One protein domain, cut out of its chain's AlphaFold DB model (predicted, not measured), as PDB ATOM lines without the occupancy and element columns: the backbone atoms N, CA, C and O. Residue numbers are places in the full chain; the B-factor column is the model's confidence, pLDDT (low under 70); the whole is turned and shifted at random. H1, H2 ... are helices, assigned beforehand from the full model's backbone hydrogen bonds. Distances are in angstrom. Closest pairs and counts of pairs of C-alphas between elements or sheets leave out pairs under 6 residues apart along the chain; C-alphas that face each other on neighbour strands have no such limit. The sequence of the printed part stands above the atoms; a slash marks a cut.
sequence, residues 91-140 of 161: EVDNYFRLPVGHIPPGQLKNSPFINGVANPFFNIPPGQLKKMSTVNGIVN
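AT A GLANCE: This is residues 91 to 140 of the 161 residues of an uncharacterized protein of Mycolicibacterium tusciae (UniProt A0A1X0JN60). There is little regular structure here: three short helices, H1, H2 and H3, are strung along a winding course of loops, and none touches another. H3 lies toward one end of the longest axis and the loop at Pro 99 at the other; residues 113 to 118 and 134 to 139 each fold back on themselves. The printed part has 50 residues, 15 of them in named elements, with no named strand; the class is all helix. It is compact, radius of gyration of the C-alphas 10.3 A, and elongated, spanning 30 by 18 by 16 A.

IN THESE COORDINATES: Find C-alpha 105 at (53.327, 76.905, -22.669); from there H2, residues 105 to 110, runs 8.9 A. H1 is residues 91 to 95, starting at (55.608, 86.812, -12.805). H3 is residues 126 to 129, ending at (65.261, 76.477, -22.159).

HOW THE PARTS SIT: H2 and H3 are only just apart, closest 8.4 A; H1 is apart from both. Every O i to N i+4 pair is within hydrogen-bond range in H1 and H2; H3 is too short for one, and its one O i to N i+3 pair is not within range. Residues 113 to 114 pair antiparallel with 117 to 118, and 134 to 135 with 138 to 139.

THE WHOLE: The C-alphas of Pro 99 and Gly 127, the two farthest apart, are 30.0 A apart. The printed part has no cut. The link from H2 to H3 is long. Mean pLDDT of the printed part is 70.7, with 19 residues under 70, among them 97 to 107.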
ATOM      1  N   GLU A  91      54.515  85.984 -12.278       63.72
ATOM      2  CA  GLU A  91      55.608  86.812 -12.805       63.72
ATOM      3  C   GLU A  91      55.577  86.945 -14.335       63.72
ATOM      4  O   GLU A  91      55.834  88.024 -14.870       63.72
ATOM      5  N   VAL A  92      55.223  85.867 -15.039       66.69
ATOM      6  CA  VAL A  92      55.101  85.834 -16.502       66.69
ATOM      7  C   VAL A  92      53.860  86.617 -16.938       66.69
ATOM      8  O   VAL A  92      53.939  87.445 -17.846       66.69
ATOM      9  N   ASP A  93      52.740  86.445 -16.241       67.31
ATOM     10  CA  ASP A  93      51.487  87.153 -16.531       67.31
ATOM     11  C   ASP A  93      51.635  88.670 -16.329       67.31
ATOM     12  O   ASP A  93      51.196  89.468 -17.166       67.31
ATOM     13  N   ASN A  94      52.338  89.075 -15.265       69.38
ATOM     14  CA  ASN A  94      52.686  90.472 -15.005       69.38
ATOM     15  C   ASN A  94      53.586  91.055 -16.102       69.38
ATOM     16  O   ASN A  94      53.385  92.201 -16.516       69.38
ATOM     17  N   TYR A  95      54.549  90.275 -16.605       70.62
ATOM     18  CA  TYR A  95      55.427  90.700 -17.694       70.62
ATOM     19  C   TYR A  95      54.648  90.955 -18.992       70.62
ATOM     20  O   TYR A  95      54.848  91.980 -19.646       70.62
ATOM     21  N   PHE A  96      53.696  90.082 -19.326       70.88
ATOM     22  CA  PHE A  96      52.843  90.231 -20.507       70.88
ATOM     23  C   PHE A  96      51.626  91.142 -20.287       70.88
ATOM     24  O   PHE A  96      50.815  91.322 -21.198       70.88
ATOM     25  N   ARG A  97      51.513  91.778 -19.110       69.50
ATOM     26  CA  ARG A  97      50.415  92.689 -18.736       69.50
ATOM     27  C   ARG A  97      49.043  92.044 -18.943       69.50
ATOM     28  O   ARG A  97      48.103  92.701 -19.399       69.50
ATOM     29  N   LEU A  98      48.956  90.749 -18.666       65.94
ATOM     30  CA  LEU A  98      47.733  89.981 -18.822       65.94
ATOM     31  C   LEU A  98      46.951  90.009 -17.502       65.94
ATOM     32  O   LEU A  98      47.526  89.721 -16.451       65.94
ATOM     33  N   PRO A  99      45.651  90.348 -17.516       56.47
ATOM     34  CA  PRO A  99      44.803  90.173 -16.345       56.47
ATOM     35  C   PRO A  99      44.586  88.670 -16.142       56.47
ATOM     36  O   PRO A  99      43.768  88.099 -16.850       56.47
ATOM     37  N   VAL A 100      45.365  88.038 -15.250       55.53
ATOM     38  CA  VAL A 100      45.337  86.588 -14.933       55.53
ATOM     39  C   VAL A 100      45.036  85.759 -16.188       55.53
ATOM     40  O   VAL A 100      43.940  85.235 -16.392       55.53
ATOM     41  N   GLY A 101      45.994  85.776 -17.109       54.72
ATOM     42  CA  GLY A 101      45.800  85.312 -18.472       54.72
ATOM     43  C   GLY A 101      46.687  84.123 -18.750       54.72
ATOM     44  O   GLY A 101      47.834  84.296 -19.124       54.72
ATOM     45  N   HIS A 102      46.102  82.943 -18.597       63.25
ATOM     46  CA  HIS A 102      46.570  81.629 -19.019       63.25
ATOM     47  C   HIS A 102      47.336  81.646 -20.359       63.25
ATOM     48  O   HIS A 102      46.739  81.428 -21.415       63.25
ATOM     49  N   ILE A 103      48.651  81.888 -20.341       62.34
ATOM     50  CA  ILE A 103      49.481  81.695 -21.533       62.34
ATOM     51  C   ILE A 103      49.802  80.202 -21.631       62.34
ATOM     52  O   ILE A 103      50.549  79.688 -20.794       62.34
ATOM     53  N   PRO A 104      49.300  79.480 -22.647       65.06
ATOM     54  CA  PRO A 104      49.676  78.096 -22.827       65.06
ATOM     55  C   PRO A 104      51.187  78.016 -23.084       65.06
ATOM     56  O   PRO A 104      51.729  78.799 -23.877       65.06
ATOM     57  N   PRO A 105      51.884  77.029 -22.501       64.56
ATOM     58  CA  PRO A 105      53.327  76.905 -22.669       64.56
ATOM     59  C   PRO A 105      53.755  76.763 -24.150       64.56
ATOM     60  O   PRO A 105      54.859  77.138 -24.544       64.56
ATOM     61  N   GLY A 106      52.855  76.280 -25.015       66.00
ATOM     62  CA  GLY A 106      53.047  76.282 -26.469       66.00
ATOM     63  C   GLY A 106      53.113  77.686 -27.090       66.00
ATOM     64  O   GLY A 106      53.991  77.939 -27.915       66.00
ATOM     65  N   GLN A 107      52.255  78.626 -26.673       67.81
ATOM     66  CA  GLN A 107      52.323  80.020 -27.146       67.81
ATOM     67  C   GLN A 107      53.597  80.713 -26.661       67.81
ATOM     68  O   GLN A 107      54.219  81.449 -27.423       67.81
ATOM     69  N   LEU A 108      54.035  80.416 -25.437       70.44
ATOM     70  CA  LEU A 108      55.293  80.913 -24.877       70.44
ATOM     71  C   LEU A 108      56.538  80.503 -25.679       70.44
ATOM     72  O   LEU A 108      57.554  81.180 -25.607       70.44
ATOM     73  N   LYS A 109      56.492  79.414 -26.448       68.06
ATOM     74  CA  LYS A 109      57.622  78.986 -27.295       68.06
ATOM     75  C   LYS A 109      57.493  79.462 -28.738       68.06
ATOM     76  O   LYS A 109      58.500  79.749 -29.381       68.06
ATOM     77  N   ASN A 110      56.261  79.557 -29.236       69.50
ATOM     78  CA  ASN A 110      55.985  79.758 -30.657       69.50
ATOM     79  C   ASN A 110      55.677  81.216 -31.031       69.50
ATOM     80  O   ASN A 110      55.746  81.561 -32.209       69.50
ATOM     81  N   SER A 111      55.363  82.075 -30.057       74.56
ATOM     82  CA  SER A 111      54.996  83.470 -30.312       74.56
ATOM     83  C   SER A 111      56.146  84.429 -29.978       74.56
ATOM     84  O   SER A 111      56.580  84.453 -28.829       74.56
ATOM     85  N   PRO A 112      56.620  85.266 -30.921       75.25
ATOM     86  CA  PRO A 112      57.655  86.274 -30.653       75.25
ATOM     87  C   PRO A 112      57.162  87.439 -29.790       75.25
ATOM     88  O   PRO A 112      57.954  88.093 -29.115       75.25
ATOM     89  N   PHE A 113      55.854  87.690 -29.792       78.44
ATOM     90  CA  PHE A 113      55.209  88.720 -28.989       78.44
ATOM     91  C   PHE A 113      53.954  88.145 -28.352       78.44
ATOM     92  O   PHE A 113      53.205  87.413 -29.002       78.44
ATOM     93  N   ILE A 114      53.704  88.506 -27.098       74.50
ATOM     94  CA  ILE A 114      52.472  88.166 -26.387       74.50
ATOM     95  C   ILE A 114      51.922  89.474 -25.833       74.50
ATOM     96  O   ILE A 114      52.632  90.216 -25.160       74.50
ATOM     97  N   ASN A 115      50.676  89.794 -26.188       69.88
ATOM     98  CA  ASN A 115      50.016  91.040 -25.784       69.88
ATOM     99  C   ASN A 115      50.848  92.316 -26.067       69.88
ATOM    100  O   ASN A 115      50.861  93.265 -25.287       69.88
ATOM    101  N   GLY A 116      51.602  92.326 -27.173       71.38
ATOM    102  CA  GLY A 116      52.466  93.448 -27.562       71.38
ATOM    103  C   GLY A 116      53.793  93.556 -26.798       71.38
ATOM    104  O   GLY A 116      54.585  94.449 -27.098       71.38
ATOM    105  N   VAL A 117      54.076  92.650 -25.858       76.25
ATOM    106  CA  VAL A 117      55.361  92.560 -25.156       76.25
ATOM    107  C   VAL A 117      56.225  91.485 -25.819       76.25
ATOM    108  O   VAL A 117      55.737  90.417 -26.193       76.25
ATOM    109  N   ALA A 118      57.514  91.784 -26.005       79.00
ATOM    110  CA  ALA A 118      58.472  90.860 -26.602       79.00
ATOM    111  C   ALA A 118      58.631  89.617 -25.727       79.00
ATOM    112  O   ALA A 118      58.862  89.728 -24.528       79.00
ATOM    113  N   ASN A 119      58.526  88.437 -26.326       80.69
ATOM    114  CA  ASN A 119      58.652  87.188 -25.602       80.69
ATOM    115  C   ASN A 119      60.130  86.765 -25.500       80.69
ATOM    116  O   ASN A 119      60.734  86.419 -26.517       80.69
ATOM    117  N   PRO A 120      60.719  86.731 -24.294       78.19
ATOM    118  CA  PRO A 120      62.118  86.364 -24.111       78.19
ATOM    119  C   PRO A 120      62.370  84.863 -24.299       78.19
ATOM    120  O   PRO A 120      63.506  84.469 -24.529       78.19
ATOM    121  N   PHE A 121      61.328  84.033 -24.223       77.12
ATOM    122  CA  PHE A 121      61.406  82.580 -24.382       77.12
ATOM    123  C   PHE A 121      61.315  82.133 -25.849       77.12
ATOM    124  O   PHE A 121      61.512  80.956 -26.162       77.12
ATOM    125  N   PHE A 122      61.028  83.069 -26.757       77.69
ATOM    126  CA  PHE A 122      60.916  82.804 -28.182       77.69
ATOM    127  C   PHE A 122      62.269  82.411 -28.786       77.69
ATOM    128  O   PHE A 122      63.305  82.999 -28.478       77.69
ATOM    129  N   ASN A 123      62.251  81.427 -29.688       76.56
ATOM    130  CA  ASN A 123      63.430  80.936 -30.410       76.56
ATOM    131  C   ASN A 123      64.553  80.359 -29.516       76.56
ATOM    132  O   ASN A 123      65.665  80.135 -29.995       76.56
ATOM    133  N   ILE A 124      64.276  80.079 -28.235       74.00
ATOM    134  CA  ILE A 124      65.197  79.336 -27.368       74.00
ATOM    135  C   ILE A 124      64.966  77.834 -27.586       74.00
ATOM    136  O   ILE A 124      63.857  77.342 -27.360       74.00
ATOM    137  N   PRO A 125      65.997  77.067 -27.989       75.81
ATOM    138  CA  PRO A 125      65.897  75.622 -28.136       75.81
ATOM    139  C   PRO A 125      65.344  74.959 -26.863       75.81
ATOM    140  O   PRO A 125      65.850  75.242 -25.773       75.81
ATOM    141  N   PRO A 126      64.384  74.017 -26.957       66.56
ATOM    142  CA  PRO A 126      63.755  73.408 -25.781       66.56
ATOM    143  C   PRO A 126      64.750  72.790 -24.791       66.56
ATOM    144  O   PRO A 126      64.557  72.876 -23.584       66.56
ATOM    145  N   GLY A 127      65.844  72.199 -25.287       70.94
ATOM    146  CA  GLY A 127      66.892  71.618 -24.442       70.94
ATOM    147  C   GLY A 127      67.768  72.646 -23.716       70.94
ATOM    148  O   GLY A 127      68.378  72.305 -22.706       70.94
ATOM    149  N   GLN A 128      67.841  73.883 -24.216       72.69
ATOM    150  CA  GLN A 128      68.504  75.002 -23.538       72.69
ATOM    151  C   GLN A 128      67.549  75.676 -22.561       72.69
ATOM    152  O   GLN A 128      67.922  75.906 -21.415       72.69
ATOM    153  N   LEU A 129      66.304  75.896 -22.989       73.88
ATOM    154  CA  LEU A 129      65.261  76.477 -22.159       73.88
ATOM    155  C   LEU A 129      65.070  75.652 -20.881       73.88
ATOM    156  O   LEU A 129      65.156  76.197 -19.794       73.88
ATOM    157  N   LYS A 130      64.982  74.321 -20.973       70.25
ATOM    158  CA  LYS A 130      64.853  73.433 -19.799       70.25
ATOM    159  C   LYS A 130      65.988  73.517 -18.768       70.25
ATOM    160  O   LYS A 130      65.810  73.073 -17.641       70.25
ATOM    161  N   LYS A 131      67.149  74.060 -19.145       75.56
ATOM    162  CA  LYS A 131      68.329  74.204 -18.275       75.56
ATOM    163  C   LYS A 131      68.455  75.597 -17.661       75.56
ATOM    164  O   LYS A 131      69.323  75.810 -16.820       75.56
ATOM    165  N   MET A 132      67.634  76.545 -18.102       73.12
ATOM    166  CA  MET A 132      67.646  77.923 -17.630       73.12
ATOM    167  C   MET A 132      66.551  78.083 -16.582       73.12
ATOM    168  O   MET A 132      65.384  77.881 -16.897       73.12
ATOM    169  N   SER A 133      66.906  78.435 -15.348       70.62
ATOM    170  CA  SER A 133      65.918  78.737 -14.301       70.62
ATOM    171  C   SER A 133      65.227  80.081 -14.536       70.62
ATOM    172  O   SER A 133      64.070  80.263 -14.166       70.62
ATOM    173  N   THR A 134      65.911  81.012 -15.201       75.25
ATOM    174  CA  THR A 134      65.379  82.313 -15.607       75.25
ATOM    175  C   THR A 134      65.824  82.666 -17.022       75.25
ATOM    176  O   THR A 134      66.917  82.298 -17.459       75.25
ATOM    177  N   VAL A 135      64.982  83.406 -17.745       76.06
ATOM    178  CA  VAL A 135      65.325  84.014 -19.037       76.06
ATOM    179  C   VAL A 135      65.019  85.501 -18.950       76.06
ATOM    180  O   VAL A 135      63.896  85.893 -18.646       76.06
ATOM    181  N   ASN A 136      66.031  86.343 -19.175       73.06
ATOM    182  CA  ASN A 136      65.924  87.806 -19.073       73.06
ATOM    183  C   ASN A 136      65.297  88.298 -17.750       73.06
ATOM    184  O   ASN A 136      64.576  89.291 -17.730       73.06
ATOM    185  N   GLY A 137      65.577  87.600 -16.643       71.06
ATOM    186  CA  GLY A 137      65.068  87.941 -15.310       71.06
ATOM    187  C   GLY A 137      63.656  87.435 -15.002       71.06
ATOM    188  O   GLY A 137      63.178  87.672 -13.900       71.06
ATOM    189  N   ILE A 138      63.010  86.724 -15.930       72.06
ATOM    190  CA  ILE A 138      61.691  86.110 -15.727       72.06
ATOM    191  C   ILE A 138      61.889  84.626 -15.428       72.06
ATOM    192  O   ILE A 138      62.673  83.959 -16.115       72.06
ATOM    193  N   VAL A 139      61.198  84.110 -14.407       72.00
ATOM    194  CA  VAL A 139      61.220  82.681 -14.066       72.00
ATOM    195  C   VAL A 139      60.766  81.859 -15.261       72.00
ATOM    196  O   VAL A 139      59.732  82.124 -15.874       72.00
ATOM    197  N   ASN A 140      61.583  80.872 -15.611       75.69
ATOM    198  CA  ASN A 140      61.289  79.997 -16.719       75.69
ATOM    199  C   ASN A 140      60.344  78.880 -16.263       75.69
ATOM    200  O   ASN A 140      60.762  78.028 -15.475       75.69
TER     201      ASN A 140